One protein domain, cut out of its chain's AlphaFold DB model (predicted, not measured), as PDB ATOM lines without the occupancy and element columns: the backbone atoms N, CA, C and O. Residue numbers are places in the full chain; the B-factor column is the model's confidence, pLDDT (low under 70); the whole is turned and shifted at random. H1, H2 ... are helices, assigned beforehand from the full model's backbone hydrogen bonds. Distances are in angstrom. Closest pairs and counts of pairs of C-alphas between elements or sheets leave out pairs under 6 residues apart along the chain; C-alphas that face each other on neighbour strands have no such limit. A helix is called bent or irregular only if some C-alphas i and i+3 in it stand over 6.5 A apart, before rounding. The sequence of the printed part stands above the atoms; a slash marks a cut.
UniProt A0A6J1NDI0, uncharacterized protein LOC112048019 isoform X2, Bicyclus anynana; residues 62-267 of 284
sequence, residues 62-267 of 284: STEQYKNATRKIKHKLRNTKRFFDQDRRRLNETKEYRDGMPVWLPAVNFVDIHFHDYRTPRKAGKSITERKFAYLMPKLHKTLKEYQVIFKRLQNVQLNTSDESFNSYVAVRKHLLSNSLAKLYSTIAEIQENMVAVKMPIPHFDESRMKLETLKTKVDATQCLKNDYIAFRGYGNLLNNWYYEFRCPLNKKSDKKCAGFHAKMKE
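This is residues 62 to 267 of the 284 residues of the protein "uncharacterized protein LOC112048019 isoform X2" of Bicyclus anynana (UniProt A0A6J1NDI0). Four long helical pieces, H1, H3b, H4 and H5, make an elongated bundle, helices side by side in a ring where H4 and H5 each meet both H1 and H3b. The bent helix H3 adds its short arm H3a at one end, H6 and the short H2 lie at the side near the last residues of H5, and residues 198 to 220 run back along the bundle from H4 to H5. The printed part has 206 residues with six named helices, H1 to H6 in order, and no named strand; the class is all helix. It is compact, with a radius of gyration of the C-alphas of 18.6 A, and spans 64 by 36 by 26 A.

H1, residues 62 to 88, begins at C-alpha 62 (-73.683, -3.326, 39.884) and is 38.9 A long. H2 is residues 110 to 114. H3, residues 128 to 155, was assigned as one helix by its hydrogen bonds but is bent, with C-alphas 135 and 138 6.6 A apart; its arms are H3a, residues 128 to 135, and H3b, residues 138 to 155, 25.7 A long. H4, residues 164 to 197, begins at C-alpha 164 (-25.534, 2.121, 7.618) and is 50.2 A long; it is neither bent nor irregular, but only just: C-alphas 165 and 168 are 6.1 A apart. H5, residues 221 to 247, is 38.3 A long. H6, residues 256 to 267, ends at C-alpha 267 (-39.237, -5.107, 50.182).

H1 touches H4 at a shallow tilt of 3 degrees, opposite ways, the closest C-alphas being those of Ala 69 and Asn 194, 5.3 A apart. H1 touches H5 at 32 degrees, shallow, opposite ways, closest at C-alphas Lys 81 and Leu 239, 5.7 A. H3b and H4 form a helical hairpin and touch, closest at C-alphas Gln 155 and Leu 177, 6.3 A. H3b touches H5, closest at C-alphas Tyr 147 and Tyr 235, 7.1 A. H1 and H3b are apart. With residues 63 to 70 alone H1 touches H3a, closest at C-alphas Tyr 66 and Glu 130, 6.0 A. H5 and H6 only just touch, with 3 pairs of C-alphas within 8 A, the closest those of Tyr 244 and Phe 261, 7.1 A. H6 touches H2 with residues 265 to 266 alone, closest at C-alphas Val 111 and Met 265, 5.6 A. Every O i to N i+4 pair is within hydrogen-bond range in H1, H2, H3a, H3b, H5 and H6; in H4, 28 of 30 are.

The C-alphas farthest apart, Ala 124 and Ser 162, are 64.6 A apart. The printed part has no cut. The links H1 to H2, H2 to H3 and H4 to H5 are long. Residues 92 to 100, 120 to 125 and 160 to 165 have pLDDT under 70.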
ATOM      1  N   SER A  62     -74.760  -4.320  39.930       79.62
ATOM      2  CA  SER A  62     -73.683  -3.326  39.884       79.62
ATOM      3  C   SER A  62     -72.310  -3.938  40.194       79.62
ATOM      4  O   SER A  62     -71.340  -3.732  39.467       79.62
ATOM      5  N   THR A  63     -72.206  -4.800  41.213       86.75
ATOM      6  CA  THR A  63     -70.917  -5.416  41.584       86.75
ATOM      7  C   THR A  63     -70.384  -6.344  40.488       86.75
ATOM      8  O   THR A  63     -69.172  -6.404  40.261       86.75
ATOM      9  N   GLU A  64     -71.263  -7.071  39.793       90.06
ATOM     10  CA  GLU A  64     -70.860  -7.947  38.687       90.06
ATOM     11  C   GLU A  64     -70.394  -7.159  37.457       90.06
ATOM     12  O   GLU A  64     -69.418  -7.567  36.821       90.06
ATOM     13  N   GLN A  65     -70.988  -5.995  37.172       93.19
ATOM     14  CA  GLN A  65     -70.514  -5.102  36.108       93.19
ATOM     15  C   GLN A  65     -69.057  -4.679  36.346       93.19
ATOM     16  O   GLN A  65     -68.209  -4.894  35.477       93.19
ATOM     17  N   TYR A  66     -68.711  -4.210  37.552       94.62
ATOM     18  CA  TYR A  66     -67.325  -3.846  37.887       94.62
ATOM     19  C   TYR A  66     -66.356  -5.036  37.830       94.62
ATOM     20  O   TYR A  66     -65.209  -4.886  37.395       94.62
ATOM     21  N   LYS A  67     -66.782  -6.238  38.246       93.69
ATOM     22  CA  LYS A  67     -65.956  -7.455  38.123       93.69
ATOM     23  C   LYS A  67     -65.683  -7.794  36.662       93.69
ATOM     24  O   LYS A  67     -64.541  -8.106  36.320       93.69
ATOM     25  N   ASN A  68     -66.710  -7.741  35.818       95.75
ATOM     26  CA  ASN A  68     -66.597  -8.031  34.394       95.75
ATOM     27  C   ASN A  68     -65.708  -7.001  33.691       95.75
ATOM     28  O   ASN A  68     -64.782  -7.402  32.986       95.75
ATOM     29  N   ALA A  69     -65.896  -5.710  33.978       96.44
ATOM     30  CA  ALA A  69     -65.045  -4.634  33.478       96.44
ATOM     31  C   ALA A  69     -63.573  -4.834  33.879       96.44
ATOM     32  O   ALA A  69     -62.674  -4.863  33.038       96.44
ATOM     33  N   THR A  70     -63.318  -5.111  35.163       96.25
ATOM     34  CA  THR A  70     -61.964  -5.418  35.660       96.25
ATOM     35  C   THR A  70     -61.368  -6.643  34.956       96.25
ATOM     36  O   THR A  70     -60.177  -6.669  34.637       96.25
ATOM     37  N   ARG A  71     -62.179  -7.681  34.702       96.44
ATOM     38  CA  ARG A  71     -61.737  -8.895  34.003       96.44
ATOM     39  C   ARG A  71     -61.322  -8.575  32.569       96.44
ATOM     40  O   ARG A  71     -60.251  -9.035  32.176       96.44
ATOM     41  N   LYS A  72     -62.119  -7.812  31.815       97.50
ATOM     42  CA  LYS A  72     -61.797  -7.406  30.436       97.50
ATOM     43  C   LYS A  72     -60.480  -6.632  30.378       97.50
ATOM     44  O   LYS A  72     -59.550  -7.056  29.692       97.50
ATOM     45  N   ILE A  73     -60.329  -5.619  31.231       97.31
ATOM     46  CA  ILE A  73     -59.104  -4.807  31.327       97.31
ATOM     47  C   ILE A  73     -57.881  -5.663  31.681       97.31
ATOM     48  O   ILE A  73     -56.833  -5.554  31.044       97.31
ATOM     49  N   LYS A  74     -58.002  -6.581  32.647       97.25
ATOM     50  CA  LYS A  74     -56.918  -7.515  32.996       97.25
ATOM     51  C   LYS A  74     -56.486  -8.374  31.801       97.25
ATOM     52  O   LYS A  74     -55.287  -8.593  31.616       97.25
ATOM     53  N   HIS A  75     -57.435  -8.888  31.015       97.88
ATOM     54  CA  HIS A  75     -57.123  -9.685  29.823       97.88
ATOM     55  C   HIS A  75     -56.451  -8.832  28.749       97.88
ATOM     56  O   HIS A  75     -55.433  -9.252  28.197       97.88
ATOM     57  N   LYS A  76     -56.952  -7.614  28.520       97.75
ATOM     58  CA  LYS A  76     -56.339  -6.657  27.600       97.75
ATOM     59  C   LYS A  76     -54.890  -6.366  27.980       97.75
ATOM     60  O   LYS A  76     -54.003  -6.561  27.158       97.75
ATOM     61  N   LEU A  77     -54.631  -6.034  29.246       97.06
ATOM     62  CA  LEU A  77     -53.279  -5.777  29.752       97.06
ATOM     63  C   LEU A  77     -52.350  -6.980  29.600       97.06
ATOM     64  O   LEU A  77     -51.196  -6.816  29.208       97.06
ATOM     65  N   ARG A  78     -52.841  -8.196  29.872       97.38
ATOM     66  CA  ARG A  78     -52.064  -9.426  29.657       97.38
ATOM     67  C   ARG A  78     -51.626  -9.554  28.199       97.38
ATOM     68  O   ARG A  78     -50.473  -9.903  27.948       97.38
ATOM     69  N   ASN A  79     -52.535  -9.288  27.266       97.44
ATOM     70  CA  ASN A  79     -52.261  -9.378  25.837       97.44
ATOM     71  C   ASN A  79     -51.285  -8.285  25.395       97.44
ATOM     72  O   ASN A  79     -50.268  -8.614  24.795       97.44
ATOM     73  N   THR A  80     -51.532  -7.024  25.757       97.25
ATOM     74  CA  THR A  80     -50.648  -5.886  25.452       97.25
ATOM     75  C   THR A  80     -49.232  -6.134  25.952       97.25
ATOM     76  O   THR A  80     -48.277  -5.994  25.196       97.25
ATOM     77  N   LYS A  81     -49.095  -6.622  27.189       96.94
ATOM     78  CA  LYS A  81     -47.813  -7.047  27.752       96.94
ATOM     79  C   LYS A  81     -47.151  -8.149  26.929       96.94
ATOM     80  O   LYS A  81     -45.970  -8.048  26.628       96.94
ATOM     81  N   ARG A  82     -47.886  -9.215  26.592       96.25
ATOM     82  CA  ARG A  82     -47.334 -10.344  25.830       96.25
ATOM     83  C   ARG A  82     -46.810  -9.894  24.466       96.25
ATOM     84  O   ARG A  82     -45.715 -10.301  24.104       96.25
ATOM     85  N   PHE A  83     -47.574  -9.075  23.745       94.31
ATOM     86  CA  PHE A  83     -47.161  -8.548  22.443       94.31
ATOM     87  C   PHE A  83     -45.949  -7.628  22.568       94.31
ATOM     88  O   PHE A  83     -44.977  -7.816  21.851       94.31
ATOM     89  N   PHE A  84     -45.956  -6.712  23.539       95.62
ATOM     90  CA  PHE A  84     -44.806  -5.846  23.783       95.62
ATOM     91  C   PHE A  84     -43.537  -6.647  24.110       95.62
ATOM     92  O   PHE A  84     -42.486  -6.391  23.537       95.62
ATOM     93  N   ASP A  85     -43.631  -7.661  24.978       93.50
ATOM     94  CA  ASP A  85     -42.492  -8.522  25.313       93.50
ATOM     95  C   ASP A  85     -41.978  -9.313  24.095       93.50
ATOM     96  O   ASP A  85     -40.790  -9.616  24.027       93.50
ATOM     97  N   GLN A  86     -42.857  -9.691  23.160       91.94
ATOM     98  CA  GLN A  86     -42.480 -10.390  21.927       91.94
ATOM     99  C   GLN A  86     -41.763  -9.453  20.955       91.94
ATOM    100  O   GLN A  86     -40.684  -9.797  20.477       91.94
ATOM    101  N   ASP A  87     -42.328  -8.273  20.707       89.06
ATOM    102  CA  ASP A  87     -41.755  -7.309  19.770       89.06
ATOM    103  C   ASP A  87     -40.433  -6.747  20.306       89.06
ATOM    104  O   ASP A  87     -39.459  -6.634  19.566       89.06
ATOM    105  N   ARG A  88     -40.349  -6.481  21.616       89.25
ATOM    106  CA  ARG A  88     -39.136  -5.964  22.258       89.25
ATOM    107  C   ARG A  88     -37.953  -6.929  22.170       89.25
ATOM    108  O   ARG A  88     -36.825  -6.475  22.064       89.25
ATOM    109  N   ARG A  89     -38.176  -8.251  22.166       86.88
ATOM    110  CA  ARG A  89     -37.090  -9.243  21.994       86.88
ATOM    111  C   ARG A  89     -36.367  -9.124  20.655       86.88
ATOM    112  O   ARG A  89     -35.267  -9.645  20.534       86.88
ATOM    113  N   ARG A  90     -36.989  -8.485  19.660       82.69
ATOM    114  CA  ARG A  90     -36.373  -8.229  18.353       82.69
ATOM    115  C   ARG A  90     -35.339  -7.104  18.415       82.69
ATOM    116  O   ARG A  90     -34.501  -7.021  17.528       82.69
ATOM    117  N   LEU A  91     -35.387  -6.256  19.445       77.88
ATOM    118  CA  LEU A  91     -34.330  -5.294  19.717       77.88
ATOM    119  C   LEU A  91     -33.212  -5.983  20.499       77.88
ATOM    120  O   LEU A  91     -33.423  -6.453  21.619       77.88
ATOM    121  N   ASN A  92     -32.009  -5.994  19.931       66.06
ATOM    122  CA  ASN A  92     -30.802  -6.389  20.647       66.06
ATOM    123  C   ASN A  92     -30.339  -5.225  21.544       66.06
ATOM    124  O   ASN A  92     -29.370  -4.534  21.253       66.06
ATOM    125  N   GLU A  93     -31.120  -4.930  22.586       64.44
ATOM    126  CA  GLU A  93     -30.854  -3.817  23.502       64.44
ATOM    127  C   GLU A  93     -29.527  -4.038  24.249       64.44
ATOM    128  O   GLU A  93     -29.399  -4.991  25.029       64.44
ATOM    129  N   THR A  94     -28.557  -3.130  24.082       62.19
ATOM    130  CA  THR A  94     -27.365  -3.131  24.936       62.19
ATOM    131  C   THR A  94     -27.788  -2.851  26.381       62.19
ATOM    132  O   THR A  94     -28.610  -1.983  26.682       62.19
ATOM    133  N   LYS A  95     -27.253  -3.633  27.325       66.62
ATOM    134  CA  LYS A  95     -27.552  -3.490  28.764       66.62
ATOM    135  C   LYS A  95     -26.787  -2.329  29.413       66.62
ATOM    136  O   LYS A  95     -26.809  -2.230  30.637       66.62
ATOM    137  N   GLU A  96     -26.122  -1.505  28.613       65.50
ATOM    138  CA  GLU A  96     -25.170  -0.475  29.037       65.50
ATOM    139  C   GLU A  96     -25.870   0.732  29.666       65.50
ATOM    140  O   GLU A  96     -25.376   1.316  30.623       65.50
ATOM    141  N   TYR A  97     -27.093   1.049  29.239       65.56
ATOM    142  CA  TYR A  97     -27.813   2.248  29.680       65.56
ATOM    143  C   TYR A  97     -28.666   2.030  30.941       65.56
ATOM    144  O   TYR A  97     -29.833   2.424  31.005       65.56
ATOM    145  N   ARG A  98     -28.115   1.360  31.962       63.56
ATOM    146  CA  ARG A  98     -28.854   1.040  33.202       63.56
ATOM    147  C   ARG A  98     -29.078   2.224  34.139       63.56
ATOM    148  O   ARG A  98     -29.963   2.099  34.994       63.56
ATOM    149  N   ASP A  99     -28.343   3.316  33.955       60.81
ATOM    150  CA  ASP A  99     -28.231   4.379  34.949       60.81
ATOM    151  C   ASP A  99     -29.151   5.575  34.689       60.81
ATOM    152  O   ASP A  99     -29.257   6.102  33.580       60.81
ATOM    153  N   GLY A 100     -29.786   6.020  35.778       69.50
ATOM    154  CA  GLY A 100     -30.665   7.186  35.831       69.50
ATOM    155  C   GLY A 100     -32.121   6.900  35.446       69.50
ATOM    156  O   GLY A 100     -32.419   6.229  34.461       69.50
ATOM    157  N   MET A 101     -33.058   7.443  36.227       83.81
ATOM    158  CA  MET A 101     -34.477   7.520  35.863       83.81
ATOM    159  C   MET A 101     -34.761   8.966  35.448       83.81
ATOM    160  O   MET A 101     -34.816   9.831  36.324       83.81
ATOM    161  N   PRO A 102     -34.884   9.264  34.145       91.00
ATOM    162  CA  PRO A 102     -35.060  10.636  33.703       91.00
ATOM    163  C   PRO A 102     -36.422  11.181  34.133       91.00
ATOM    164  O   PRO A 102     -37.399  10.443  34.255       91.00
ATOM    165  N   VAL A 103     -36.493  12.497  34.328       91.69
ATOM    166  CA  VAL A 103     -37.685  13.189  34.847       91.69
ATOM    167  C   VAL A 103     -38.916  13.091  33.943       91.69
ATOM    168  O   VAL A 103     -40.035  13.222  34.432       91.69
ATOM    169  N   TRP A 104     -38.726  12.840  32.645       93.88
ATOM    170  CA  TRP A 104     -39.812  12.608  31.690       93.88
ATOM    171  C   TRP A 104     -40.428  11.206  31.804       93.88
ATOM    172  O   TRP A 104     -41.506  10.967  31.258       93.88
ATOM    173  N   LEU A 105     -39.764  10.262  32.482       93.38
ATOM    174  CA  LEU A 105     -40.243   8.890  32.601       93.38
ATOM    175  C   LEU A 105     -41.351   8.799  33.669       93.38
ATOM    176  O   LEU A 105     -41.137   9.221  34.807       93.38
ATOM    177  N   PRO A 106     -42.514   8.195  33.369       92.44
ATOM    178  CA  PRO A 106     -43.622   8.151  34.311       92.44
ATOM    179  C   PRO A 106     -43.287   7.344  35.563       92.44
ATOM    180  O   PRO A 106     -42.912   6.167  35.490       92.44
ATOM    181  N   ALA A 107     -43.484   7.962  36.726       88.19
ATOM    182  CA  ALA A 107     -43.303   7.328  38.023       88.19
ATOM    183  C   ALA A 107     -44.653   6.889  38.602       88.19
ATOM    184  O   ALA A 107     -45.555   7.696  38.824       88.19
ATOM    185  N   VAL A 108     -44.780   5.593  38.894       92.62
ATOM    186  CA  VAL A 108     -45.989   5.012  39.488       92.62
ATOM    187  C   VAL A 108     -45.639   4.359  40.807       92.62
ATOM    188  O   VAL A 108     -44.837   3.421  40.862       92.62
ATOM    189  N   ASN A 109     -46.274   4.821  41.880       93.38
ATOM    190  CA  ASN A 109     -46.075   4.237  43.193       93.38
ATOM    191  C   ASN A 109     -46.945   2.984  43.374       93.38
ATOM    192  O   ASN A 109     -48.007   3.009  43.994       93.38
ATOM    193  N   PHE A 110     -46.470   1.869  42.820       94.38
ATOM    194  CA  PHE A 110     -47.135   0.575  42.963       94.38
ATOM    195  C   PHE A 110     -47.172   0.067  44.404       94.38
ATOM    196  O   PHE A 110     -48.061  -0.708  44.718       94.38
ATOM    197  N   VAL A 111     -46.271   0.511  45.287       93.56
ATOM    198  CA  VAL A 111     -46.329   0.145  46.712       93.56
ATOM    199  C   VAL A 111     -47.584   0.737  47.344       93.56
ATOM    200  O   VAL A 111     -48.372   0.010  47.945       93.56
ATOM    201  N   ASP A 112     -47.806   2.037  47.148       92.62
ATOM    202  CA  ASP A 112     -48.975   2.730  47.694       92.62
ATOM    203  C   ASP A 112     -50.276   2.215  47.056       92.62
ATOM    204  O   ASP A 112     -51.277   2.077  47.751       92.62
ATOM    205  N   ILE A 113     -50.260   1.878  45.758       94.81
ATOM    206  CA  ILE A 113     -51.406   1.248  45.079       94.81
ATOM    207  C   ILE A 113     -51.711  -0.129  45.676       94.81
ATOM    208  O   ILE A 113     -52.867  -0.431  45.980       94.81
ATOM    209  N   HIS A 114     -50.677  -0.957  45.833       94.00
ATOM    210  CA  HIS A 114     -50.817  -2.348  46.237       94.00
ATOM    211  C   HIS A 114     -51.345  -2.470  47.665       94.00
ATOM    212  O   HIS A 114     -52.254  -3.255  47.924       94.00
ATOM    213  N   PHE A 115     -50.808  -1.660  48.582       92.50
ATOM    214  CA  PHE A 115     -51.195  -1.642  49.995       92.50
ATOM    215  C   PHE A 115     -52.309  -0.639  50.319       92.50
ATOM    216  O   PHE A 115     -52.564  -0.375  51.492       92.50
ATOM    217  N   HIS A 116     -52.985  -0.081  49.311       91.38
ATOM    218  CA  HIS A 116     -54.098   0.832  49.541       91.38
ATOM    219  C   HIS A 116     -55.240   0.138  50.301       91.38
ATOM    220  O   HIS A 116     -55.696  -0.945  49.916       91.38
ATOM    221  N   ASP A 117     -55.737   0.776  51.363       87.56
ATOM    222  CA  ASP A 117     -56.893   0.277  52.101       87.56
ATOM    223  C   ASP A 117     -58.203   0.668  51.405       87.56
ATOM    224  O   ASP A 117     -58.669   1.802  51.460       87.56
ATOM    225  N   TYR A 118     -58.834  -0.314  50.765       85.44
ATOM    226  CA  TYR A 118     -60.125  -0.144  50.100       85.44
ATOM    227  C   TYR A 118     -61.321  -0.276  51.052       85.44
ATOM    228  O   TYR A 118     -62.458  -0.167  50.591       85.44
ATOM    229  N   ARG A 119     -61.109  -0.590  52.339       77.19
ATOM    230  CA  ARG A 119     -62.190  -0.822  53.311       77.19
ATOM    231  C   ARG A 119     -62.671   0.456  53.985       77.19
ATOM    232  O   ARG A 119     -63.782   0.433  54.514       77.19
ATOM    233  N   THR A 120     -61.933   1.560  53.881       65.81
ATOM    234  CA  THR A 120     -62.231   2.815  54.582       65.81
ATOM    235  C   THR A 120     -63.687   3.280  54.353       65.81
ATOM    236  O   THR A 120     -64.135   3.341  53.200       65.81
ATOM    237  N   PRO A 121     -64.446   3.602  55.420       55.19
ATOM    238  CA  PRO A 121     -65.904   3.789  55.388       55.19
ATOM    239  C   PRO A 121     -66.386   5.126  54.807       55.19
ATOM    240  O   PRO A 121     -67.587   5.349  54.733       55.19
ATOM    241  N   ARG A 122     -65.487   6.006  54.332       57.34
ATOM    242  CA  ARG A 122     -65.809   7.380  53.881       57.34
ATOM    243  C   ARG A 122     -66.834   7.487  52.735       57.34
ATOM    244  O   ARG A 122     -67.221   8.591  52.379       57.34
ATOM    245  N   LYS A 123     -67.260   6.373  52.129       55.88
ATOM    246  CA  LYS A 123     -68.360   6.318  51.153       55.88
ATOM    247  C   LYS A 123     -69.251   5.114  51.461       55.88
ATOM    248  O   LYS A 123     -69.012   4.021  50.938       55.88
ATOM    249  N   ALA A 124     -70.240   5.312  52.332       60.62
ATOM    250  CA  ALA A 124     -71.289   4.328  52.581       60.62
ATOM    251  C   ALA A 124     -71.953   3.910  51.249       60.62
ATOM    252  O   ALA A 124     -72.085   4.716  50.331       60.62
ATOM    253  N   GLY A 125     -72.296   2.626  51.110       69.31
ATOM    254  CA  GLY A 125     -73.032   2.094  49.952       69.31
ATOM    255  C   GLY A 125     -72.207   1.513  48.789       69.31
ATOM    256  O   GLY A 125     -72.763   0.763  47.989       69.31
ATOM    257  N   LYS A 126     -70.888   1.758  48.692       80.62
ATOM    258  CA  LYS A 126     -70.063   1.217  47.584       80.62
ATOM    259  C   LYS A 126     -69.416  -0.132  47.903       80.62
ATOM    260  O   LYS A 126     -68.755  -0.317  48.932       80.62
ATOM    261  N   SER A 127     -69.509  -1.071  46.961       88.31
ATOM    262  CA  SER A 127     -68.836  -2.374  47.081       88.31
ATOM    263  C   SER A 127     -67.302  -2.220  47.094       88.31
ATOM    264  O   SER A 127     -66.746  -1.259  46.564       88.31
ATOM    265  N   ILE A 128     -66.571  -3.182  47.679       88.19
ATOM    266  CA  ILE A 128     -65.090  -3.184  47.624       88.19
ATOM    267  C   ILE A 128     -64.601  -3.233  46.167       88.19
ATOM    268  O   ILE A 128     -63.592  -2.618  45.833       88.19
ATOM    269  N   THR A 129     -65.303  -3.960  45.294       90.31
ATOM    270  CA  THR A 129     -64.956  -4.053  43.870       90.31
ATOM    271  C   THR A 129     -65.074  -2.699  43.183       90.31
ATOM    272  O   THR A 129     -64.145  -2.298  42.488       90.31
ATOM    273  N   GLU A 130     -66.169  -1.981  43.419       92.06
ATOM    274  CA  GLU A 130     -66.371  -0.635  42.886       92.06
ATOM    275  C   GLU A 130     -65.301   0.333  43.400       92.06
ATOM    276  O   GLU A 130     -64.672   1.031  42.609       92.06
ATOM    277  N   ARG A 131     -65.017   0.324  44.712       91.06
ATOM    278  CA  ARG A 131     -63.955   1.153  45.307       91.06
ATOM    279  C   ARG A 131     -62.590   0.885  44.672       91.06
ATOM    280  O   ARG A 131     -61.871   1.825  44.346       91.06
ATOM    281  N   LYS A 132     -62.251  -0.388  44.443       92.25
ATOM    282  CA  LYS A 132     -61.022  -0.781  43.736       92.25
ATOM    283  C   LYS A 132     -60.993  -0.258  42.310       92.25
ATOM    284  O   LYS A 132     -59.997   0.332  41.908       92.25
ATOM    285  N   PHE A 133     -62.072  -0.450  41.560       94.62
ATOM    286  CA  PHE A 133     -62.156   0.015  40.180       94.62
ATOM    287  C   PHE A 133     -61.981   1.537  40.096       94.62
ATOM    288  O   PHE A 133     -61.091   2.013  39.393       94.62
ATOM    289  N   ALA A 134     -62.738   2.286  40.904       93.62
ATOM    290  CA  ALA A 134     -62.682   3.745  40.958       93.62
ATOM    291  C   ALA A 134     -61.304   4.287  41.366       93.62
ATOM    292  O   ALA A 134     -60.894   5.354  40.918       93.62
ATOM    293  N   TYR A 135     -60.564   3.553  42.198       94.56
ATOM    294  CA  TYR A 135     -59.218   3.945  42.604       94.56
ATOM    295  C   TYR A 135     -58.143   3.607  41.557       94.56
ATOM    296  O   TYR A 135     -57.210   4.394  41.360       94.56
ATOM    297  N   LEU A 136     -58.237   2.433  40.923       96.25
ATOM    298  CA  LEU A 136     -57.200   1.892  40.040       96.25
ATOM    299  C   LEU A 136     -57.293   2.444  38.617       96.25
ATOM    300  O   LEU A 136     -56.265   2.787  38.034       96.25
ATOM    301  N   MET A 137     -58.500   2.542  38.056       97.38
ATOM    302  CA  MET A 137     -58.677   2.879  36.641       97.38
ATOM    303  C   MET A 137     -58.140   4.261  36.260       97.38
ATOM    304  O   MET A 137     -57.410   4.324  35.272       97.38
ATOM    305  N   PRO A 138     -58.370   5.342  37.035       97.38
ATOM    306  CA  PRO A 138     -57.776   6.643  36.723       97.38
ATOM    307  C   PRO A 138     -56.245   6.611  36.664       97.38
ATOM    308  O   PRO A 138     -55.635   7.242  35.807       97.38
ATOM    309  N   LYS A 139     -55.613   5.842  37.559       97.81
ATOM    310  CA  LYS A 139     -54.151   5.711  37.615       97.81
ATOM    311  C   LYS A 139     -53.627   4.906  36.434       97.81
ATOM    312  O   LYS A 139     -52.654   5.310  35.808       97.81
ATOM    313  N   LEU A 140     -54.283   3.794  36.108       97.94
ATOM    314  CA  LEU A 140     -53.938   2.993  34.940       97.94
ATOM    315  C   LEU A 140     -54.053   3.830  33.662       97.94
ATOM    316  O   LEU A 140     -53.079   3.926  32.920       97.94
ATOM    317  N   HIS A 141     -55.204   4.473  33.449       98.19
ATOM    318  CA  HIS A 141     -55.473   5.325  32.288       98.19
ATOM    319  C   HIS A 141     -54.424   6.427  32.138       98.19
ATOM    320  O   HIS A 141     -53.770   6.486  31.097       98.19
ATOM    321  N   LYS A 142     -54.175   7.203  33.203       97.69
ATOM    322  CA  LYS A 142     -53.136   8.240  33.222       97.69
ATOM    323  C   LYS A 142     -51.780   7.682  32.783       97.69
ATOM    324  O   LYS A 142     -51.168   8.216  31.869       97.69
ATOM    325  N   THR A 143     -51.332   6.585  33.389       97.25
ATOM    326  CA  THR A 143     -49.982   6.058  33.118       97.25
ATOM    327  C   THR A 143     -49.826   5.505  31.704       97.25
ATOM    328  O   THR A 143     -48.759   5.619  31.112       97.25
ATOM    329  N   LEU A 144     -50.890   4.951  31.120       98.06
ATOM    330  CA  LEU A 144     -50.881   4.532  29.718       98.06
ATOM    331  C   LEU A 144     -50.883   5.734  28.766       98.06
ATOM    332  O   LEU A 144     -50.169   5.708  27.766       98.06
ATOM    333  N   LYS A 145     -51.630   6.796  29.087       98.19
ATOM    334  CA  LYS A 145     -51.613   8.061  28.340       98.19
ATOM    335  C   LYS A 145     -50.231   8.725  28.373       98.19
ATOM    336  O   LYS A 145     -49.759   9.161  27.331       98.19
ATOM    337  N   GLU A 146     -49.534   8.716  29.506       98.12
ATOM    338  CA  GLU A 146     -48.162   9.241  29.598       98.12
ATOM    339  C   GLU A 146     -47.204   8.491  28.651       98.12
ATOM    340  O   GLU A 146     -46.475   9.108  27.875       98.12
ATOM    341  N   TYR A 147     -47.252   7.153  28.622       98.06
ATOM    342  CA  TYR A 147     -46.447   6.380  27.665       98.06
ATOM    343  C   TYR A 147     -46.879   6.571  26.208       98.06
ATOM    344  O   TYR A 147     -46.046   6.454  25.313       98.06
ATOM    345  N   GLN A 148     -48.145   6.907  25.952       97.69
ATOM    346  CA  GLN A 148     -48.621   7.227  24.606       97.69
ATOM    347  C   GLN A 148     -47.917   8.476  24.079       97.69
ATOM    348  O   GLN A 148     -47.448   8.479  22.942       97.69
ATOM    349  N   VAL A 149     -47.813   9.514  24.908       97.56
ATOM    350  CA  VAL A 149     -47.119  10.759  24.560       97.56
ATOM    351  C   VAL A 149     -45.630  10.501  24.335       97.56
ATOM    352  O   VAL A 149     -45.078  10.930  23.324       97.56
ATOM    353  N   ILE A 150     -44.992   9.729  25.220       97.69
ATOM    354  CA  ILE A 150     -43.568   9.383  25.096       97.69
ATOM    355  C   ILE A 150     -43.300   8.611  23.809       97.69
ATOM    356  O   ILE A 150     -42.403   8.980  23.060       97.69
ATOM    357  N   PHE A 151     -44.080   7.572  23.504       97.50
ATOM    358  CA  PHE A 151     -43.863   6.780  22.295       97.50
ATOM    359  C   PHE A 151     -44.122   7.569  21.013       97.50
ATOM    360  O   PHE A 151     -43.361   7.410  20.064       97.50
ATOM    361  N   LYS A 152     -45.111   8.474  20.991       96.62
ATOM    362  CA  LYS A 152     -45.281   9.418  19.875       96.62
ATOM    363  C   LYS A 152     -44.052  10.305  19.699       96.62
ATOM    364  O   LYS A 152     -43.563  10.479  18.590       96.62
ATOM    365  N   ARG A 153     -43.533  10.850  20.802       95.62
ATOM    366  CA  ARG A 153     -42.350  11.715  20.777       95.62
ATOM    367  C   ARG A 153     -41.109  10.965  20.299       95.62
ATOM    368  O   ARG A 153     -40.383  11.487  19.463       95.62
ATOM    369  N   LEU A 154     -40.916   9.727  20.757       95.06
ATOM    370  CA  LEU A 154     -39.841   8.846  20.297       95.06
ATOM    371  C   LEU A 154     -39.988   8.486  18.815       95.06
ATOM    372  O   LEU A 154     -38.989   8.455  18.102       95.06
ATOM    373  N   GLN A 155     -41.204   8.248  18.323       93.75
ATOM    374  CA  GLN A 155     -41.442   7.960  16.905       93.75
ATOM    375  C   GLN A 155     -41.013   9.119  15.993       93.75
ATOM    376  O   GLN A 155     -40.559   8.868  14.881       93.75
ATOM    377  N   ASN A 156     -41.084  10.354  16.494       90.81
ATOM    378  CA  ASN A 156     -40.710  11.578  15.782       90.81
ATOM    379  C   ASN A 156     -39.261  12.031  16.045       90.81
ATOM    380  O   ASN A 156     -38.920  13.187  15.788       90.81
ATOM    381  N   VAL A 157     -38.410  11.156  16.590       90.44
ATOM    382  CA  VAL A 157     -36.979  11.443  16.743       90.44
ATOM    383  C   VAL A 157     -36.317  11.520  15.367       90.44
ATOM    384  O   VAL A 157     -36.422  10.592  14.568       90.44
ATOM    385  N   GLN A 158     -35.632  12.631  15.113       83.19
ATOM    386  CA  GLN A 158     -34.796  12.869  13.944       83.19
ATOM    387  C   GLN A 158     -33.363  12.475  14.291       83.19
ATOM    388  O   GLN A 158     -32.798  12.954  15.277       83.19
ATOM    389  N   LEU A 159     -32.804  11.594  13.473       80.94
ATOM    390  CA  LEU A 159     -31.462  11.065  13.635       80.94
ATOM    391  C   LEU A 159     -30.564  11.699  12.581       80.94
ATOM    392  O   LEU A 159     -30.813  11.547  11.389       80.94
ATOM    393  N   ASN A 160     -29.521  12.388  13.028       67.25
ATOM    394  CA  ASN A 160     -28.470  12.878  12.145       67.25
ATOM    395  C   ASN A 160     -27.362  11.822  12.115       67.25
ATOM    396  O   ASN A 160     -26.394  11.926  12.863       67.25
ATOM    397  N   THR A 161     -27.532  10.755  11.332       64.25
ATOM    398  CA  THR A 161     -26.484   9.736  11.163       64.25
ATOM    399  C   THR A 161     -26.402   9.295   9.705       64.25
ATOM    400  O   THR A 161     -27.422   9.136   9.037       64.25
ATOM    401  N   SER A 162     -25.171   9.124   9.222       61.81
ATOM    402  CA  SER A 162     -24.828   8.513   7.934       61.81
ATOM    403  C   SER A 162     -24.360   7.057   8.097       61.81
ATOM    404  O   SER A 162     -23.710   6.519   7.209       61.81
ATOM    405  N   ASP A 163     -24.632   6.434   9.250       69.31
ATOM    406  CA  ASP A 163     -24.140   5.099   9.607       69.31
ATOM    407  C   ASP A 163     -25.130   4.010   9.161       69.31
ATOM    408  O   ASP A 163     -26.223   3.861   9.719       69.31
ATOM    409  N   GLU A 164     -24.733   3.221   8.160       62.47
ATOM    410  CA  GLU A 164     -25.534   2.121   7.618       62.47
ATOM    411  C   GLU A 164     -25.875   1.042   8.657       62.47
ATOM    412  O   GLU A 164     -26.967   0.465   8.608       62.47
ATOM    413  N   SER A 165     -25.005   0.800   9.644       67.38
ATOM    414  CA  SER A 165     -25.246  -0.200  10.692       67.38
ATOM    415  C   SER A 165     -26.398   0.210  11.618       67.38
ATOM    416  O   SER A 165     -27.191  -0.626  12.070       67.38
ATOM    417  N   PHE A 166     -26.569   1.518  11.823       80.44
ATOM    418  CA  PHE A 166     -27.647   2.075  12.629       80.44
ATOM    419  C   PHE A 166     -28.997   2.065  11.893       80.44
ATOM    420  O   PHE A 166     -30.046   1.941  12.530       80.44
ATOM    421  N   ASN A 167     -29.005   2.094  10.557       79.81
ATOM    422  CA  ASN A 167     -30.241   2.079   9.763       79.81
ATOM    423  C   ASN A 167     -31.091   0.816   9.996       79.81
ATOM    424  O   ASN A 167     -32.322   0.898  10.072       79.81
ATOM    425  N   SER A 168     -30.455  -0.345  10.197       83.19
ATOM    426  CA  SER A 168     -31.154  -1.589  10.559       83.19
ATOM    427  C   SER A 168     -31.889  -1.460  11.900       83.19
ATOM    428  O   SER A 168     -33.073  -1.801  12.015       83.19
ATOM    429  N   TYR A 169     -31.233  -0.868  12.904       87.75
ATOM    430  CA  TYR A 169     -31.857  -0.574  14.194       87.75
ATOM    431  C   TYR A 169     -33.059   0.366  14.039       87.75
ATOM    432  O   TYR A 169     -34.128   0.095  14.594       87.75
ATOM    433  N   VAL A 170     -32.926   1.433  13.244       88.25
ATOM    434  CA  VAL A 170     -33.998   2.413  12.995       88.25
ATOM    435  C   VAL A 170     -35.250   1.752  12.414       88.25
ATOM    436  O   VAL A 170     -36.366   2.064  12.849       88.25
ATOM    437  N   ALA A 171     -35.096   0.803  11.488       87.75
ATOM    438  CA  ALA A 171     -36.220   0.068  10.913       87.75
ATOM    439  C   ALA A 171     -36.967  -0.774  11.968       87.75
ATOM    440  O   ALA A 171     -38.193  -0.668  12.102       87.75
ATOM    441  N   VAL A 172     -36.237  -1.558  12.773       89.31
ATOM    442  CA  VAL A 172     -36.826  -2.387  13.845       89.31
ATOM    443  C   VAL A 172     -37.491  -1.512  14.908       89.31
ATOM    444  O   VAL A 172     -38.618  -1.783  15.334       89.31
ATOM    445  N   ARG A 173     -36.830  -0.420  15.297       91.62
ATOM    446  CA  ARG A 173     -37.336   0.587  16.233       91.62
ATOM    447  C   ARG A 173     -38.662   1.183  15.763       91.62
ATOM    448  O   ARG A 173     -39.616   1.236  16.540       91.62
ATOM    449  N   LYS A 174     -38.745   1.610  14.497       92.25
ATOM    450  CA  LYS A 174     -39.966   2.182  13.905       92.25
ATOM    451  C   LYS A 174     -41.126   1.189  13.972       92.25
ATOM    452  O   LYS A 174     -42.233   1.569  14.361       92.25
ATOM    453  N   HIS A 175     -40.866  -0.081  13.657       92.25
ATOM    454  CA  HIS A 175     -41.867  -1.142  13.752       92.25
ATOM    455  C   HIS A 175     -42.342  -1.361  15.197       92.25
ATOM    456  O   HIS A 175     -43.548  -1.363  15.452       92.25
ATOM    457  N   LEU A 176     -41.415  -1.474  16.158       93.75
ATOM    458  CA  LEU A 176     -41.761  -1.651  17.571       93.75
ATOM    459  C   LEU A 176     -42.592  -0.479  18.110       93.75
ATOM    460  O   LEU A 176     -43.597  -0.712  18.784       93.75
ATOM    461  N   LEU A 177     -42.189   0.764  17.831       95.62
ATOM    462  CA  LEU A 177     -42.909   1.959  18.287       95.62
ATOM    463  C   LEU A 177     -44.317   2.021  17.693       95.62
ATOM    464  O   LEU A 177     -45.272   2.245  18.436       95.62
ATOM    465  N   SER A 178     -44.457   1.752  16.393       95.75
ATOM    466  CA  SER A 178     -45.755   1.717  15.714       95.75
ATOM    467  C   SER A 178     -46.691   0.670  16.332       95.75
ATOM    468  O   SER A 178     -47.809   0.992  16.744       95.75
ATOM    469  N   ASN A 179     -46.216  -0.568  16.498       95.19
ATOM    470  CA  ASN A 179     -47.006  -1.639  17.109       95.19
ATOM    471  C   ASN A 179     -47.365  -1.318  18.563       95.19
ATOM    472  O   ASN A 179     -48.514  -1.498  18.980       95.19
ATOM    473  N   SER A 180     -46.395  -0.821  19.334       96.19
ATOM    474  CA  SER A 180     -46.590  -0.460  20.740       96.19
ATOM    475  C   SER A 180     -47.638   0.638  20.878       96.19
ATOM    476  O   SER A 180     -48.543   0.506  21.700       96.19
ATOM    477  N   LEU A 181     -47.579   1.675  20.037       97.38
ATOM    478  CA  LEU A 181     -48.586   2.733  19.988       97.38
ATOM    479  C   LEU A 181     -49.963   2.177  19.630       97.38
ATOM    480  O   LEU A 181     -50.907   2.413  20.379       97.38
ATOM    481  N   ALA A 182     -50.090   1.394  18.558       97.31
ATOM    482  CA  ALA A 182     -51.373   0.820  18.147       97.31
ATOM    483  C   ALA A 182     -52.016  -0.028  19.263       97.31
ATOM    484  O   ALA A 182     -53.205   0.104  19.570       97.31
ATOM    485  N   LYS A 183     -51.225  -0.871  19.942       96.62
ATOM    486  CA  LYS A 183     -51.710  -1.670  21.079       96.62
ATOM    487  C   LYS A 183     -52.036  -0.811  22.292       96.62
ATOM    488  O   LYS A 183     -53.005  -1.108  22.995       96.62
ATOM    489  N   LEU A 184     -51.269   0.244  22.540       97.00
ATOM    490  CA  LEU A 184     -51.518   1.180  23.625       97.00
ATOM    491  C   LEU A 184     -52.829   1.942  23.409       97.00
ATOM    492  O   LEU A 184     -53.663   1.938  24.310       97.00
ATOM    493  N   TYR A 185     -53.067   2.471  22.206       98.06
ATOM    494  CA  TYR A 185     -54.345   3.065  21.800       98.06
ATOM    495  C   TYR A 185     -55.514   2.114  22.046       98.06
ATOM    496  O   TYR A 185     -56.456   2.454  22.756       98.06
ATOM    497  N   SER A 186     -55.407   0.882  21.544       98.06
ATOM    498  CA  SER A 186     -56.442  -0.136  21.728       98.06
ATOM    499  C   SER A 186     -56.658  -0.512  23.203       98.06
ATOM    500  O   SER A 186     -57.760  -0.876  23.603       98.06
ATOM    501  N   THR A 187     -55.615  -0.448  24.036       98.31
ATOM    502  CA  THR A 187     -55.714  -0.710  25.484       98.31
ATOM    503  C   THR A 187     -56.386   0.442  26.219       98.31
ATOM    504  O   THR A 187     -57.214   0.200  27.093       98.31
ATOM    505  N   ILE A 188     -56.043   1.682  25.865       98.56
ATOM    506  CA  ILE A 188     -56.649   2.888  26.435       98.56
ATOM    507  C   ILE A 188     -58.139   2.939  26.090       98.56
ATOM    508  O   ILE A 188     -58.937   3.165  26.996       98.56
ATOM    509  N   ALA A 189     -58.508   2.652  24.836       98.25
ATOM    510  CA  ALA A 189     -59.900   2.581  24.397       98.25
ATOM    511  C   ALA A 189     -60.702   1.548  25.205       98.25
ATOM    512  O   ALA A 189     -61.700   1.903  25.820       98.25
ATOM    513  N   GLU A 190     -60.198   0.312  25.337       98.31
ATOM    514  CA  GLU A 190     -60.839  -0.725  26.162       98.31
ATOM    515  C   GLU A 190     -61.053  -0.252  27.609       98.31
ATOM    516  O   GLU A 190     -62.099  -0.495  28.209       98.31
ATOM    517  N   ILE A 191     -60.066   0.423  28.205       98.12
ATOM    518  CA  ILE A 191     -60.205   0.952  29.565       98.12
ATOM    519  C   ILE A 191     -61.304   2.014  29.608       98.12
ATOM    520  O   ILE A 191     -62.174   1.928  30.467       98.12
ATOM    521  N   GLN A 192     -61.299   2.973  28.682       98.38
ATOM    522  CA  GLN A 192     -62.305   4.034  28.610       98.38
ATOM    523  C   GLN A 192     -63.718   3.478  28.409       98.38
ATOM    524  O   GLN A 192     -64.618   3.845  29.160       98.38
ATOM    525  N   GLU A 193     -63.906   2.531  27.491       98.06
ATOM    526  CA  GLU A 193     -65.181   1.840  27.266       98.06
ATOM    527  C   GLU A 193     -65.692   1.161  28.542       98.06
ATOM    528  O   GLU A 193     -66.848   1.323  28.930       98.06
ATOM    529  N   ASN A 194     -64.817   0.444  29.253       98.00
ATOM    530  CA  ASN A 194     -65.184  -0.228  30.498       98.00
ATOM    531  C   ASN A 194     -65.440   0.755  31.653       98.00
ATOM    532  O   ASN A 194     -66.174   0.411  32.575       98.00
ATOM    533  N   MET A 195     -64.859   1.958  31.625       97.62
ATOM    534  CA  MET A 195     -65.167   3.030  32.577       97.62
ATOM    535  C   MET A 195     -66.547   3.633  32.302       97.62
ATOM    536  O   MET A 195     -67.353   3.744  33.227       97.62
ATOM    537  N   VAL A 196     -66.848   3.931  31.037       97.31
ATOM    538  CA  VAL A 196     -68.161   4.428  30.595       97.31
ATOM    539  C   VAL A 196     -69.264   3.411  30.901       97.31
ATOM    540  O   VAL A 196     -70.296   3.779  31.459       97.31
ATOM    541  N   ALA A 197     -69.020   2.121  30.645       95.31
ATOM    542  CA  ALA A 197     -69.981   1.044  30.897       95.31
ATOM    543  C   ALA A 197     -70.429   0.943  32.366       95.31
ATOM    544  O   ALA A 197     -71.537   0.494  32.646       95.31
ATOM    545  N   VAL A 198     -69.584   1.371  33.307       94.62
ATOM    546  CA  VAL A 198     -69.897   1.406  34.746       94.62
ATOM    547  C   VAL A 198     -70.154   2.826  35.260       94.62
ATOM    548  O   VAL A 198     -70.028   3.086  36.460       94.62
ATOM    549  N   LYS A 199     -70.499   3.747  34.348       94.69
ATOM    550  CA  LYS A 199     -70.828   5.157  34.612       94.69
ATOM    551  C   LYS A 199     -69.736   5.906  35.386       94.69
ATOM    552  O   LYS A 199     -70.024   6.786  36.192       94.69
ATOM    553  N   MET A 200     -68.472   5.545  35.166       93.38
ATOM    554  CA  MET A 200     -67.335   6.253  35.741       93.38
ATOM    555  C   MET A 200     -66.801   7.279  34.736       93.38
ATOM    556  O   MET A 200     -66.477   6.896  33.609       93.38
ATOM    557  N   PRO A 201     -66.654   8.559  35.123       95.31
ATOM    558  CA  PRO A 201     -66.118   9.572  34.226       95.31
ATOM    559  C   PRO A 201     -64.672   9.251  33.849       95.31
ATOM    560  O   PRO A 201     -63.891   8.747  34.665       95.31
ATOM    561  N   ILE A 202     -64.312   9.566  32.607       96.81
ATOM    562  CA  ILE A 202     -62.936   9.471  32.130       96.81
ATOM    563  C   ILE A 202     -62.172  10.690  32.665       96.81
ATOM    564  O   ILE A 202     -62.558  11.814  32.351       96.81
ATOM    565  N   PRO A 203     -61.110  10.508  33.471       95.62
ATOM    566  CA  PRO A 203     -60.294  11.620  33.928       95.62
ATOM    567  C   PRO A 203     -59.698  12.375  32.745       95.62
ATOM    568  O   PRO A 203     -59.199  11.763  31.795       95.62
ATOM    569  N   HIS A 204     -59.703  13.701  32.841       95.62
ATOM    570  CA  HIS A 204     -58.952  14.537  31.921       95.62
ATOM    571  C   HIS A 204     -57.452  14.215  32.022       95.62
ATOM    572  O   HIS A 204     -56.921  13.982  33.113       95.62
ATOM    573  N   PHE A 205     -56.781  14.184  30.873       96.19
ATOM    574  CA  PHE A 205     -55.346  13.967  30.778       96.19
ATOM    575  C   PHE A 205     -54.697  15.212  30.190       96.19
ATOM    576  O   PHE A 205     -54.970  15.564  29.046       96.19
ATOM    577  N   ASP A 206     -53.836  15.829  30.988       93.31
ATOM    578  CA  ASP A 206     -53.129  17.056  30.652       93.31
ATOM    579  C   ASP A 206     -51.659  16.739  30.344       93.31
ATOM    580  O   ASP A 206     -50.887  16.363  31.234       93.31
ATOM    581  N   GLU A 207     -51.295  16.866  29.067       93.25
ATOM    582  CA  GLU A 207     -49.944  16.613  28.556       93.25
ATOM    583  C   GLU A 207     -48.921  17.632  29.076       93.25
ATOM    584  O   GLU A 207     -47.750  17.282  29.228       93.25
ATOM    585  N   SER A 208     -49.352  18.850  29.431       91.69
ATOM    586  CA  SER A 208     -48.461  19.929  29.890       91.69
ATOM    587  C   SER A 208     -47.779  19.626  31.227       91.69
ATOM    588  O   SER A 208     -46.736  20.181  31.557       91.69
ATOM    589  N   ARG A 209     -48.329  18.682  31.998       91.19
ATOM    590  CA  ARG A 209     -47.756  18.239  33.277       91.19
ATOM    591  C   ARG A 209     -46.555  17.311  33.109       91.19
ATOM    592  O   ARG A 209     -45.917  16.959  34.104       91.19
ATOM    593  N   MET A 210     -46.282  16.854  31.889       94.25
ATOM    594  CA  MET A 210     -45.144  15.998  31.589       94.25
ATOM    595  C   MET A 210     -43.902  16.846  31.302       94.25
ATOM    596  O   MET A 210     -43.935  17.730  30.458       94.25
ATOM    597  N   LYS A 211     -42.776  16.515  31.944       93.38
ATOM    598  CA  LYS A 211     -41.487  17.217  31.785       93.38
ATOM    599  C   LYS A 211     -40.728  16.775  30.527       93.38
ATOM    600  O   LYS A 211     -39.655  16.177  30.619       93.38
ATOM    601  N   LEU A 212     -41.334  16.955  29.353       93.50
ATOM    602  CA  LEU A 212     -40.843  16.408  28.080       93.50
ATOM    603  C   LEU A 212     -39.707  17.216  27.445       93.50
ATOM    604  O   LEU A 212     -39.120  16.759  26.467       93.50
ATOM    605  N   GLU A 213     -39.375  18.389  27.976       90.94
ATOM    606  CA  GLU A 213     -38.359  19.308  27.439       90.94
ATOM    607  C   GLU A 213     -36.989  18.627  27.346       90.94
ATOM    608  O   GLU A 213     -36.230  18.825  26.399       90.94
ATOM    609  N   THR A 214     -36.707  17.750  28.310       90.12
ATOM    610  CA  THR A 214     -35.461  16.977  28.392       90.12
ATOM    611  C   THR A 214     -35.441  15.749  27.473       90.12
ATOM    612  O   THR A 214     -34.374  15.189  27.225       90.12
ATOM    613  N   LEU A 215     -36.587  15.347  26.912       93.38
ATOM    614  CA  LEU A 215     -36.680  14.318  25.877       93.38
ATOM    615  C   LEU A 215     -36.601  14.986  24.495       93.38
ATOM    616  O   LEU A 215     -37.617  15.257  23.849       93.38
ATOM    617  N   LYS A 216     -35.383  15.311  24.056       91.69
ATOM    618  CA  LYS A 216     -35.139  15.972  22.764       91.69
ATOM    619  C   LYS A 216     -35.501  15.053  21.591       91.69
ATOM    620  O   LYS A 216     -35.284  13.846  21.653       91.69
ATOM    621  N   THR A 217     -36.044  15.632  20.521       90.62
ATOM    622  CA  THR A 217     -36.369  14.915  19.274       90.62
ATOM    623  C   THR A 217     -35.202  14.886  18.294       90.62
ATOM    624  O   THR A 217     -35.134  13.974  17.488       90.62
ATOM    625  N   LYS A 218     -34.271  15.841  18.364       91.50
ATOM    626  CA  LYS A 218     -33.018  15.820  17.599       91.50
ATOM    627  C   LYS A 218     -31.911  15.288  18.502       91.50
ATOM    628  O   LYS A 218     -31.561  15.959  19.476       91.50
ATOM    629  N   VAL A 219     -31.428  14.080  18.230       90.25
ATOM    630  CA  VAL A 219     -30.407  13.394  19.040       90.25
ATOM    631  C   VAL A 219     -29.482  12.558  18.156       90.25
ATOM    632  O   VAL A 219     -29.849  12.192  17.039       90.25
ATOM    633  N   ASP A 220     -28.292  12.249  18.666       89.06
ATOM    634  CA  ASP A 220     -27.392  11.274  18.051       89.06
ATOM    635  C   ASP A 220     -27.860   9.821  18.297       89.06
ATOM    636  O   ASP A 220     -28.824   9.555  19.030       89.06
ATOM    637  N   ALA A 221     -27.175   8.867  17.660       88.12
ATOM    638  CA  ALA A 221     -27.482   7.441  17.764       88.12
ATOM    639  C   ALA A 221     -27.405   6.925  19.212       88.12
ATOM    640  O   ALA A 221     -28.308   6.221  19.675       88.12
ATOM    641  N   THR A 222     -26.369   7.322  19.952       87.62
ATOM    642  CA  THR A 222     -26.126   6.925  21.347       87.62
ATOM    643  C   THR A 222     -27.274   7.353  22.256       87.62
ATOM    644  O   THR A 222     -27.836   6.556  23.012       87.62
ATOM    645  N   GLN A 223     -27.682   8.614  22.162       89.25
ATOM    646  CA  GLN A 223     -28.760   9.167  22.960       89.25
ATOM    647  C   GLN A 223     -30.125   8.608  22.534       89.25
ATOM    648  O   GLN A 223     -30.993   8.428  23.393       89.25
ATOM    649  N   CYS A 224     -30.319   8.274  21.252       90.44
ATOM    650  CA  CYS A 224     -31.499   7.538  20.794       90.44
ATOM    651  C   CYS A 224     -31.593   6.162  21.466       90.44
ATOM    652  O   CYS A 224     -32.596   5.878  22.121       90.44
ATOM    653  N   LEU A 225     -30.526   5.356  21.387       89.62
ATOM    654  CA  LEU A 225     -30.448   4.031  22.013       89.62
ATOM    655  C   LEU A 225     -30.722   4.101  23.516       89.62
ATOM    656  O   LEU A 225     -31.510   3.316  24.049       89.62
ATOM    657  N   LYS A 226     -30.122   5.083  24.195       89.56
ATOM    658  CA  LYS A 226     -30.338   5.336  25.621       89.56
ATOM    659  C   LYS A 226     -31.802   5.656  25.934       89.56
ATOM    660  O   LYS A 226     -32.382   5.052  26.838       89.56
ATOM    661  N   ASN A 227     -32.409   6.588  25.199       92.06
ATOM    662  CA  ASN A 227     -33.805   6.985  25.402       92.06
ATOM    663  C   ASN A 227     -34.768   5.816  25.161       92.06
ATOM    664  O   ASN A 227     -35.669   5.582  25.973       92.06
ATOM    665  N   ASP A 228     -34.547   5.065  24.085       91.94
ATOM    666  CA  ASP A 228     -35.356   3.908  23.717       91.94
ATOM    667  C   ASP A 228     -35.243   2.799  24.768       91.94
ATOM    668  O   ASP A 228     -36.264   2.313  25.260       91.94
ATOM    669  N   TYR A 229     -34.024   2.458  25.205       91.56
ATOM    670  CA  TYR A 229     -33.801   1.474  26.266       91.56
ATOM    671  C   TYR A 229     -34.562   1.836  27.546       91.56
ATOM    672  O   TYR A 229     -35.291   1.010  28.109       91.56
ATOM    673  N   ILE A 230     -34.427   3.085  28.006       92.00
ATOM    674  CA  ILE A 230     -35.088   3.570  29.221       92.00
ATOM    675  C   ILE A 230     -36.612   3.501  29.068       92.00
ATOM    676  O   ILE A 230     -37.298   2.975  29.953       92.00
ATOM    677  N   ALA A 231     -37.152   3.978  27.944       93.94
ATOM    678  CA  ALA A 231     -38.586   3.995  27.690       93.94
ATOM    679  C   ALA A 231     -39.171   2.577  27.579       93.94
ATOM    680  O   ALA A 231     -40.177   2.274  28.226       93.94
ATOM    681  N   PHE A 232     -38.537   1.673  26.827       94.00
ATOM    682  CA  PHE A 232     -39.015   0.301  26.644       94.00
ATOM    683  C   PHE A 232     -38.887  -0.536  27.914       94.00
ATOM    684  O   PHE A 232     -39.812  -1.278  28.273       94.00
ATOM    685  N   ARG A 233     -37.788  -0.383  28.661       92.50
ATOM    686  CA  ARG A 233     -37.640  -0.991  29.988       92.50
ATOM    687  C   ARG A 233     -38.703  -0.469  30.950       92.50
ATOM    688  O   ARG A 233     -39.329  -1.272  31.650       92.50
ATOM    689  N   GLY A 234     -38.912   0.844  30.986       94.00
ATOM    690  CA  GLY A 234     -39.931   1.495  31.804       94.00
ATOM    691  C   GLY A 234     -41.333   0.971  31.497       94.00
ATOM    692  O   GLY A 234     -42.024   0.495  32.401       94.00
ATOM    693  N   TYR A 235     -41.715   0.956  30.219       96.56
ATOM    694  CA  TYR A 235     -43.029   0.500  29.772       96.56
ATOM    695  C   TYR A 235     -43.257  -0.986  30.059       96.56
ATOM    696  O   TYR A 235     -44.294  -1.372  30.603       96.56
ATOM    697  N   GLY A 236     -42.258  -1.833  29.793       95.62
ATOM    698  CA  GLY A 236     -42.325  -3.255  30.126       95.62
ATOM    699  C   GLY A 236     -42.520  -3.488  31.627       95.62
ATOM    700  O   GLY A 236     -43.334  -4.319  32.035       95.62
ATOM    701  N   ASN A 237     -41.826  -2.722  32.473       94.69
ATOM    702  CA  ASN A 237     -42.010  -2.773  33.925       94.69
ATOM    703  C   ASN A 237     -43.398  -2.273  34.353       94.69
ATOM    704  O   ASN A 237     -44.015  -2.885  35.227       94.69
ATOM    705  N   LEU A 238     -43.899  -1.202  33.732       97.00
ATOM    706  CA  LEU A 238     -45.237  -0.664  33.966       97.00
ATOM    707  C   LEU A 238     -46.309  -1.726  33.679       97.00
ATOM    708  O   LEU A 238     -47.123  -2.027  34.555       97.00
ATOM    709  N   LEU A 239     -46.280  -2.335  32.489       97.44
ATOM    710  CA  LEU A 239     -47.236  -3.369  32.085       97.44
ATOM    711  C   LEU A 239     -47.168  -4.603  32.989       97.44
ATOM    712  O   LEU A 239     -48.205  -5.157  33.357       97.44
ATOM    713  N   ASN A 240     -45.959  -5.023  33.377       96.44
ATOM    714  CA  ASN A 240     -45.768  -6.100  34.347       96.44
ATOM    715  C   ASN A 240     -46.455  -5.780  35.678       96.44
ATOM    716  O   ASN A 240     -47.256  -6.583  36.155       96.44
ATOM    717  N   ASN A 241     -46.158  -4.621  36.269       96.69
ATOM    718  CA  ASN A 241     -46.692  -4.251  37.576       96.69
ATOM    719  C   ASN A 241     -48.218  -4.111  37.542       96.69
ATOM    720  O   ASN A 241     -48.882  -4.669  38.410       96.69
ATOM    721  N   TRP A 242     -48.787  -3.466  36.518       97.50
ATOM    722  CA  TRP A 242     -50.242  -3.379  36.366       97.50
ATOM    723  C   TRP A 242     -50.892  -4.748  36.196       97.50
ATOM    724  O   TRP A 242     -51.874  -5.054  36.871       97.50
ATOM    725  N   TYR A 243     -50.340  -5.610  35.339       96.81
ATOM    726  CA  TYR A 243     -50.869  -6.961  35.173       96.81
ATOM    727  C   TYR A 243     -50.853  -7.747  36.490       96.81
ATOM    728  O   TYR A 243     -51.841  -8.410  36.820       96.81
ATOM    729  N   TYR A 244     -49.757  -7.669  37.249       95.44
ATOM    730  CA  TYR A 244     -49.657  -8.341  38.541       95.44
ATOM    731  C   TYR A 244     -50.576  -7.732  39.596       95.44
ATOM    732  O   TYR A 244     -51.174  -8.498  40.342       95.44
ATOM    733  N   GLU A 245     -50.800  -6.419  39.593       95.25
ATOM    734  CA  GLU A 245     -51.768  -5.774  40.486       95.25
ATOM    735  C   GLU A 245     -53.187  -6.338  40.281       95.25
ATOM    736  O   GLU A 245     -53.861  -6.728  41.234       95.25
ATOM    737  N   PHE A 246     -53.624  -6.522  39.028       94.25
ATOM    738  CA  PHE A 246     -54.923  -7.151  38.742       94.25
ATOM    739  C   PHE A 246     -54.934  -8.674  38.933       94.25
ATOM    740  O   PHE A 246     -55.991  -9.284  39.141       94.25
ATOM    741  N   ARG A 247     -53.782  -9.336  38.795       93.19
ATOM    742  CA  ARG A 247     -53.668 -10.794  38.936       93.19
ATOM    743  C   ARG A 247     -53.593 -11.232  40.396       93.19
ATOM    744  O   ARG A 247     -54.191 -12.258  40.713       93.19
ATOM    745  N   CYS A 248     -52.878 -10.486  41.230       92.25
ATOM    746  CA  CYS A 248     -52.407 -10.882  42.552       92.25
ATOM    747  C   CYS A 248     -52.964  -9.952  43.642       92.25
ATOM    748  O   CYS A 248     -52.226  -9.155  44.219       92.25
ATOM    749  N   PRO A 249     -54.275 -10.016  43.931       83.69
ATOM    750  CA  PRO A 249     -54.859  -9.236  45.013       83.69
ATOM    751  C   PRO A 249     -54.378  -9.752  46.380       83.69
ATOM    752  O   PRO A 249     -54.430 -10.955  46.625       83.69
ATOM    753  N   LEU A 250     -54.016  -8.835  47.288       80.69
ATOM    754  CA  LEU A 250     -53.456  -9.117  48.625       80.69
ATOM    755  C   LEU A 250     -54.186 -10.193  49.448       80.69
ATOM    756  O   LEU A 250     -53.552 -10.974  50.144       80.69
ATOM    757  N   ASN A 251     -55.517 -10.250  49.367       72.56
ATOM    758  CA  ASN A 251     -56.343 -11.076  50.257       72.56
ATOM    759  C   ASN A 251     -56.751 -12.424  49.634       72.56
ATOM    760  O   ASN A 251     -57.817 -12.950  49.954       72.56
ATOM    761  N   LYS A 252     -55.978 -12.956  48.682       74.94
ATOM    762  CA  LYS A 252     -56.249 -14.264  48.065       74.94
ATOM    763  C   LYS A 252     -55.048 -15.189  48.209       74.94
ATOM    764  O   LYS A 252     -53.913 -14.730  48.146       74.94
ATOM    765  N   LYS A 253     -55.314 -16.499  48.335       77.12
ATOM    766  CA  LYS A 253     -54.274 -17.535  48.232       77.12
ATOM    767  C   LYS A 253     -53.483 -17.302  46.942       77.12
ATOM    768  O   LYS A 253     -54.073 -17.213  45.863       77.12
ATOM    769  N   SER A 254     -52.175 -17.130  47.082       76.44
ATOM    770  CA  SER A 254     -51.284 -16.695  46.015       76.44
ATOM    771  C   SER A 254     -50.494 -17.876  45.460       76.44
ATOM    772  O   SER A 254     -50.002 -18.725  46.199       76.44
ATOM    773  N   ASP A 255     -50.380 -17.936  44.133       88.81
ATOM    774  CA  ASP A 255     -49.414 -18.819  43.479       88.81
ATOM    775  C   ASP A 255     -47.980 -18.276  43.673       88.81
ATOM    776  O   ASP A 255     -47.782 -17.134  44.103       88.81
ATOM    777  N   LYS A 256     -46.959 -19.066  43.310       91.25
ATOM    778  CA  LYS A 256     -45.539 -18.669  43.425       91.25
ATOM    779  C   LYS A 256     -45.237 -17.315  42.762       91.25
ATOM    780  O   LYS A 256     -44.409 -16.553  43.259       91.25
ATOM    781  N   LYS A 257     -45.915 -16.981  41.654       90.19
ATOM    782  CA  LYS A 257     -45.712 -15.715  40.928       90.19
ATOM    783  C   LYS A 257     -46.276 -14.532  41.712       90.19
ATOM    784  O   LYS A 257     -45.617 -13.501  41.819       90.19
ATOM    785  N   CYS A 258     -47.465 -14.687  42.284       93.00
ATOM    786  CA  CYS A 258     -48.062 -13.684  43.152       93.00
ATOM    787  C   CYS A 258     -47.282 -13.524  44.460       93.00
ATOM    788  O   CYS A 258     -47.041 -12.392  44.868       93.00
ATOM    789  N   ALA A 259     -46.801 -14.613  45.067       91.94
ATOM    790  CA  ALA A 259     -45.936 -14.548  46.246       91.94
ATOM    791  C   ALA A 259     -44.667 -13.715  45.981       91.94
ATOM    792  O   ALA A 259     -44.355 -12.814  46.758       91.94
ATOM    793  N   GLY A 260     -43.998 -13.932  44.840       93.75
ATOM    794  CA  GLY A 260     -42.841 -13.127  44.432       93.75
ATOM    795  C   GLY A 260     -43.174 -11.645  44.212       93.75
ATOM    796  O   GLY A 260     -42.423 -10.768  44.638       93.75
ATOM    797  N   PHE A 261     -44.323 -11.340  43.600       94.19
ATOM    798  CA  PHE A 261     -44.787  -9.957  43.445       94.19
ATOM    799  C   PHE A 261     -45.048  -9.277  44.799       94.19
ATOM    800  O   PHE A 261     -44.588  -8.156  45.018       94.19
ATOM    801  N   HIS A 262     -45.721  -9.963  45.725       93.38
ATOM    802  CA  HIS A 262     -45.973  -9.451  47.073       93.38
ATOM    803  C   HIS A 262     -44.676  -9.227  47.855       93.38
ATOM    804  O   HIS A 262     -44.533  -8.187  48.495       93.38
ATOM    805  N   ALA A 263     -43.723 -10.161  47.782       93.00
ATOM    806  CA  ALA A 263     -42.411 -10.016  48.412       93.00
ATOM    807  C   ALA A 263     -41.688  -8.765  47.894       93.00
ATOM    808  O   ALA A 263     -41.287  -7.919  48.689       93.00
ATOM    809  N   LYS A 264     -41.658  -8.570  46.569       94.19
ATOM    810  CA  LYS A 264     -41.087  -7.371  45.939       94.19
ATOM    811  C   LYS A 264     -41.765  -6.075  46.404       94.19
ATOM    812  O   LYS A 264     -41.096  -5.064  46.592       94.19
ATOM    813  N   MET A 265     -43.091  -6.065  46.571       94.88
ATOM    814  CA  MET A 265     -43.804  -4.882  47.078       94.88
ATOM    815  C   MET A 265     -43.498  -4.612  48.556       94.88
ATOM    816  O   MET A 265     -43.311  -3.455  48.928       94.88
ATOM    817  N   LYS A 266     -43.391  -5.658  49.386       93.19
ATOM    818  CA  LYS A 266     -43.003  -5.542  50.802       93.19
ATOM    819  C   LYS A 266     -41.572  -5.036  50.969       93.19
ATOM    820  O   LYS A 266     -41.351  -4.133  51.767       93.19
ATOM    821  N   GLU A 267     -40.633  -5.560  50.192       93.44
ATOM    822  CA  GLU A 267     -39.237  -5.107  50.182       93.44
ATOM    823  C   GLU A 267     -39.155  -3.611  49.847       93.44
ATOM    824  O   GLU A 267     -38.580  -2.821  50.593       93.44
TER     825      GLU A 267